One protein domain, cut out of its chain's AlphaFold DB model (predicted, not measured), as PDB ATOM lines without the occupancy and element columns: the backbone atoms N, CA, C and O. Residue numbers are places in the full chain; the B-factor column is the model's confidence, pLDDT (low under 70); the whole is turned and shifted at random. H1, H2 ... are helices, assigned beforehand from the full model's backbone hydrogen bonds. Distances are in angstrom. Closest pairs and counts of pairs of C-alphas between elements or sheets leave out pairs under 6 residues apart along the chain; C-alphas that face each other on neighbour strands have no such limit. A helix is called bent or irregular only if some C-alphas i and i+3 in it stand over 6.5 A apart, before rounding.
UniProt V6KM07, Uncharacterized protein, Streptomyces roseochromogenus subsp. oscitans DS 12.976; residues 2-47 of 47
ATOM      1  N   ILE A   2      29.472  38.782  36.489       59.97
ATOM      2  CA  ILE A   2      30.683  39.564  36.837       59.97
ATOM      3  C   ILE A   2      31.452  38.966  38.020       59.97
ATOM      4  O   ILE A   2      32.653  38.752  37.907       59.97
ATOM      5  N   GLU A   3      30.745  38.610  39.092       58.41
ATOM      6  CA  GLU A   3      31.311  37.996  40.303       58.41
ATOM      7  C   GLU A   3      32.131  36.729  39.992       58.41
ATOM      8  O   GLU A   3      33.192  36.496  40.561       58.41
ATOM      9  N   ARG A   4      31.681  35.925  39.015       61.25
ATOM     10  CA  ARG A   4      32.329  34.660  38.634       61.25
ATOM     11  C   ARG A   4      33.580  34.886  37.785       61.25
ATOM     12  O   ARG A   4      34.575  34.193  37.975       61.25
ATOM     13  N   THR A   5      33.561  35.888  36.905       66.19
ATOM     14  CA  THR A   5      34.743  36.318  36.140       66.19
ATOM     15  C   THR A   5      35.778  36.981  37.045       66.19
ATOM     16  O   THR A   5      36.963  36.701  36.913       66.19
ATOM     17  N   MET A   6      35.345  37.819  37.991       61.62
ATOM     18  CA  MET A   6      36.230  38.476  38.955       61.62
ATOM     19  C   MET A   6      36.841  37.481  39.943       61.62
ATOM     20  O   MET A   6      38.030  37.583  40.220       61.62
ATOM     21  N   SER A   7      36.080  36.486  40.411       66.00
ATOM     22  CA  SER A   7      36.594  35.400  41.259       66.00
ATOM     23  C   SER A   7      37.671  34.575  40.543       66.00
ATOM     24  O   SER A   7      38.733  34.313  41.109       66.00
ATOM     25  N   TRP A   8      37.457  34.255  39.263       68.12
ATOM     26  CA  TRP A   8      38.475  33.620  38.425       68.12
ATOM     27  C   TRP A   8      39.693  34.539  38.255       68.12
ATOM     28  O   TRP A   8      40.807  34.135  38.559       68.12
ATOM     29  N   LEU A   9      39.500  35.813  37.909       65.69
ATOM     30  CA  LEU A   9      40.585  36.786  37.736       65.69
ATOM     31  C   LEU A   9      41.420  37.000  39.015       65.69
ATOM     32  O   LEU A   9      42.644  37.104  38.952       65.69
ATOM     33  N   PHE A  10      40.784  37.031  40.188       65.69
ATOM     34  CA  PHE A  10      41.473  37.113  41.478       65.69
ATOM     35  C   PHE A  10      42.213  35.814  41.822       65.69
ATOM     36  O   PHE A  10      43.325  35.871  42.350       65.69
ATOM     37  N   GLY A  11      41.661  34.652  41.460       68.12
ATOM     38  CA  GLY A  11      42.376  33.372  41.498       68.12
ATOM     39  C   GLY A  11      43.617  33.367  40.594       68.12
ATOM     40  O   GLY A  11      44.680  32.895  40.999       68.12
ATOM     41  N   TYR A  12      43.521  33.995  39.418       61.25
ATOM     42  CA  TYR A  12      44.636  34.207  38.488       61.25
ATOM     43  C   TYR A  12      45.670  35.195  39.022       61.25
ATOM     44  O   TYR A  12      46.865  34.983  38.829       61.25
ATOM     45  N   ARG A  13      45.258  36.229  39.764       60.38
ATOM     46  CA  ARG A  13      46.184  37.155  40.437       60.38
ATOM     47  C   ARG A  13      47.060  36.438  41.474       60.38
ATOM     48  O   ARG A  13      48.215  36.813  41.650       60.38
ATOM     49  N   ARG A  14      46.569  35.353  42.083       60.66
ATOM     50  CA  ARG A  14      47.368  34.464  42.950       60.66
ATOM     51  C   ARG A  14      48.307  33.526  42.170       60.66
ATOM     52  O   ARG A  14      49.295  33.069  42.733       60.66
ATOM     53  N   LEU A  15      48.044  33.289  40.880       58.22
ATOM     54  CA  LEU A  15      48.958  32.630  39.928       58.22
ATOM     55  C   LEU A  15      49.909  33.603  39.201       58.22
ATOM     56  O   LEU A  15      50.877  33.157  38.581       58.22
ATOM     57  N   SER A  16      49.665  34.913  39.301       59.97
ATOM     58  CA  SER A  16      50.447  35.987  38.678       59.97
ATOM     59  C   SER A  16      51.964  35.885  38.872       59.97
ATOM     60  O   SER A  16      52.664  36.061  37.875       59.97
ATOM     61  N   PRO A  17      52.515  35.519  40.053       60.53
ATOM     62  CA  PRO A  17      53.971  35.454  40.198       60.53
ATOM     63  C   PRO A  17      54.633  34.398  39.296       60.53
ATOM     64  O   PRO A  17      55.815  34.515  38.984       60.53
ATOM     65  N   ARG A  18      53.898  33.377  38.823       60.09
ATOM     66  CA  ARG A  18      54.425  32.402  37.846       60.09
ATOM     67  C   ARG A  18      54.304  32.880  36.395       60.09
ATOM     68  O   ARG A  18      55.104  32.470  35.561       60.09
ATOM     69  N   TYR A  19      53.329  33.738  36.097       55.97
ATOM     70  CA  TYR A  19      53.044  34.229  34.743       55.97
ATOM     71  C   TYR A  19      53.801  35.507  34.367       55.97
ATOM     72  O   TYR A  19      53.970  35.765  33.177       55.97
ATOM     73  N   GLU A  20      54.329  36.257  35.337       54.59
ATOM     74  CA  GLU A  20      55.241  37.391  35.088       54.59
ATOM     75  C   GLU A  20      56.474  36.985  34.262       54.59
ATOM     76  O   GLU A  20      57.010  37.771  33.486       54.59
ATOM     77  N   ARG A  21      56.867  35.707  34.340       61.91
ATOM     78  CA  ARG A  21      57.968  35.124  33.564       61.91
ATOM     79  C   ARG A  21      57.632  34.903  32.074       61.91
ATOM     80  O   ARG A  21      58.542  34.681  31.281       61.91
ATOM     81  N   HIS A  22      56.355  35.008  31.678       65.00
ATOM     82  CA  HIS A  22      55.872  34.906  30.291       65.00
ATOM     83  C   HIS A  22      54.950  36.091  29.918       65.00
ATOM     84  O   HIS A  22      53.737  35.919  29.746       65.00
ATOM     85  N   PRO A  23      55.512  37.297  29.708       63.56
ATOM     86  CA  PRO A  23      54.753  38.527  29.433       63.56
ATOM     87  C   PRO A  23      53.887  38.461  28.163       63.56
ATOM     88  O   PRO A  23      52.914  39.200  28.016       63.56
ATOM     89  N   ARG A  24      54.191  37.535  27.249       65.75
ATOM     90  CA  ARG A  24      53.469  37.356  25.985       65.75
ATOM     91  C   ARG A  24      52.019  36.896  26.183       65.75
ATOM     92  O   ARG A  24      51.137  37.346  25.457       65.75
ATOM     93  N   ASN A  25      51.757  36.071  27.199       71.69
ATOM     94  CA  ASN A  25      50.396  35.611  27.498       71.69
ATOM     95  C   ASN A  25      49.590  36.678  28.246       71.69
ATOM     96  O   ASN A  25      48.376  36.760  28.084       71.69
ATOM     97  N   TYR A  26      50.270  37.526  29.022       68.38
ATOM     98  CA  TYR A  26      49.643  38.629  29.741       68.38
ATOM     99  C   TYR A  26      49.063  39.680  28.785       68.38
ATOM    100  O   TYR A  26      47.922  40.100  28.959       68.38
ATOM    101  N   LEU A  27      49.796  40.043  27.728       75.44
ATOM    102  CA  LEU A  27      49.320  41.004  26.723       75.44
ATOM    103  C   LEU A  27      48.084  40.498  25.961       75.44
ATOM    104  O   LEU A  27      47.137  41.256  25.759       75.44
ATOM    105  N   ALA A  28      48.054  39.212  25.599       78.38
ATOM    106  CA  ALA A  28      46.887  38.600  24.959       78.38
ATOM    107  C   ALA A  28      45.657  38.611  25.886       78.38
ATOM    108  O   ALA A  28      44.549  38.940  25.459       78.38
ATOM    109  N   PHE A  29      45.857  38.326  27.177       74.50
ATOM    110  CA  PHE A  29      44.799  38.409  28.185       74.50
ATOM    111  C   PHE A  29      44.305  39.836  28.420       74.50
ATOM    112  O   PHE A  29      43.102  40.049  28.566       74.50
ATOM    113  N   LEU A  30      45.207  40.818  28.428       80.94
ATOM    114  CA  LEU A  30      44.852  42.229  28.555       80.94
ATOM    115  C   LEU A  30      43.997  42.688  27.363       80.94
ATOM    116  O   LEU A  30      42.994  43.373  27.559       80.94
ATOM    117  N   GLY A  31      44.338  42.248  26.148       83.50
ATOM    118  CA  GLY A  31      43.540  42.490  24.944       83.50
ATOM    119  C   GLY A  31      42.140  41.873  25.026       83.50
ATOM    120  O   GLY A  31      41.150  42.546  24.737       83.50
ATOM    121  N   LEU A  32      42.034  40.628  25.504       83.50
ATOM    122  CA  LEU A  32      40.741  39.973  25.743       83.50
ATOM    123  C   LEU A  32      39.911  40.702  26.806       83.50
ATOM    124  O   LEU A  32      38.710  40.902  26.624       83.50
ATOM    125  N   ALA A  33      40.541  41.139  27.898       81.56
ATOM    126  CA  ALA A  33      39.876  41.897  28.951       81.56
ATOM    127  C   ALA A  33      39.364  43.252  28.438       81.56
ATOM    128  O   ALA A  33      38.237  43.638  28.753       81.56
ATOM    129  N   ALA A  34      40.149  43.947  27.610       84.81
ATOM    130  CA  ALA A  34      39.742  45.196  26.974       84.81
ATOM    131  C   ALA A  34      38.556  44.986  26.017       84.81
ATOM    132  O   ALA A  34      37.568  45.717  26.103       84.81
ATOM    133  N   ALA A  35      38.600  43.946  25.177       87.81
ATOM    134  CA  ALA A  35      37.509  43.597  24.267       87.81
ATOM    135  C   ALA A  35      36.212  43.257  25.023       87.81
ATOM    136  O   ALA A  35      35.147  43.785  24.702       87.81
ATOM    137  N   LEU A  36      36.305  42.449  26.086       84.19
ATOM    138  CA  LEU A  36      35.178  42.127  26.967       84.19
ATOM    139  C   LEU A  36      34.618  43.371  27.667       84.19
ATOM    140  O   LEU A  36      33.402  43.512  27.797       84.19
ATOM    141  N   CYS A  37      35.481  44.284  28.113       83.75
ATOM    142  CA  CYS A  37      35.065  45.529  28.753       83.75
ATOM    143  C   CYS A  37      34.315  46.440  27.769       83.75
ATOM    144  O   CYS A  37      33.232  46.937  28.095       83.75
ATOM    145  N   CYS A  38      34.835  46.591  26.546       85.62
ATOM    146  CA  CYS A  38      34.173  47.318  25.463       85.62
ATOM    147  C   CYS A  38      32.824  46.690  25.104       85.62
ATOM    148  O   CYS A  38      31.821  47.400  25.064       85.62
ATOM    149  N   TYR A  39      32.768  45.367  24.942       85.12
ATOM    150  CA  TYR A  39      31.527  44.648  24.653       85.12
ATOM    151  C   TYR A  39      30.480  44.852  25.756       85.12
ATOM    152  O   TYR A  39      29.323  45.157  25.484       85.12
ATOM    153  N   LYS A  40      30.896  44.788  27.025       81.94
ATOM    154  CA  LYS A  40      30.013  45.022  28.174       81.94
ATOM    155  C   LYS A  40      29.512  46.465  28.259       81.94
ATOM    156  O   LYS A  40      28.404  46.694  28.748       81.94
ATOM    157  N   ARG A  41      30.333  47.442  27.867       82.88
ATOM    158  CA  ARG A  41      29.931  48.854  27.801       82.88
ATOM    159  C   ARG A  41      28.927  49.065  26.670       82.88
ATOM    160  O   ARG A  41      27.925  49.728  26.893       82.88
ATOM    161  N   LEU A  42      29.163  48.450  25.516       83.50
ATOM    162  CA  LEU A  42      28.300  48.552  24.344       83.50
ATOM    163  C   LEU A  42      26.935  47.892  24.583       83.50
ATOM    164  O   LEU A  42      25.913  48.524  24.359       83.50
ATOM    165  N   VAL A  43      26.906  46.694  25.173       84.94
ATOM    166  CA  VAL A  43      25.662  46.044  25.627       84.94
ATOM    167  C   VAL A  43      24.898  46.903  26.639       84.94
ATOM    168  O   VAL A  43      23.679  46.964  26.579       84.94
ATOM    169  N   ARG A  44      25.592  47.589  27.557       79.12
ATOM    170  CA  ARG A  44      24.946  48.508  28.511       79.12
ATOM    171  C   ARG A  44      24.417  49.795  27.885       79.12
ATOM    172  O   ARG A  44      23.537  50.395  28.474       79.12
ATOM    173  N   LEU A  45      25.003  50.246  26.781       80.69
ATOM    174  CA  LEU A  45      24.536  51.421  26.042       80.69
ATOM    175  C   LEU A  45      23.380  51.081  25.099       80.69
ATOM    176  O   LEU A  45      22.604  51.962  24.755       80.69
ATOM    177  N   THR A  46      23.308  49.829  24.644       75.62
ATOM    178  CA  THR A  46      22.300  49.380  23.679       75.62
ATOM    179  C   THR A  46      21.015  48.867  24.334       75.62
ATOM    180  O   THR A  46      20.048  48.629  23.614       75.62
ATOM    181  N   THR A  47      21.010  48.683  25.660       60.78
ATOM    182  CA  THR A  47      19.824  48.344  26.461       60.78
ATOM    183  C   THR A  47      19.323  49.554  27.222       60.78
ATOM    184  O   THR A  47      18.099  49.576  27.461       60.78
TER     185      THR A  47
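What this domain is: This is residues 2 to 47 of the 47 residues of an uncharacterized protein of Streptomyces roseochromogenus subsp. oscitans DS 12.976 (UniProt V6KM07). Two helices run opposite ways at a shallow tilt, joined at one end by a tight link and open between, with the longer H2 folding back past the start of H1. The printed part has 46 residues, with two named helices, H1 then H2, and no named strand: all helix. It is loose, with a radius of gyration of the C-alphas of 12.9 A, and flat, spanning 40 by 22 by 7 A.

Where its parts are: H1, residues 2 to 19, begins at C-alpha 2 (30.683, 39.564, 36.837) and measures 23.1 A. It has a kink of 40 degrees near residue 13 and is irregular: C-alphas 14 and 17 are 7.2 A apart. H2, residues 23 to 46, measures 34.7 A and ends at C-alpha 46 (22.300, 49.380, 23.679).

How they stand to each other: H1 and H2 are close but not clearly touching; their closest C-alphas, those of Tyr 19 and Tyr 26, are 7.5 A apart. Their lines stand at a shallow tilt of 14 degrees, opposite ways, with centres 15.3 A apart. O i to N i+4 pairs are within hydrogen-bond range in 11 of 14 for H1 and 19 of 20 for H2.

The domain as a whole: The two C-alphas farthest apart, those of Arg 21 and Thr 47, are 41.0 A apart. The printed part has no cut. Mean pLDDT of the printed part is 71.0; residues 2 to 24, 26 and 47 are under 70.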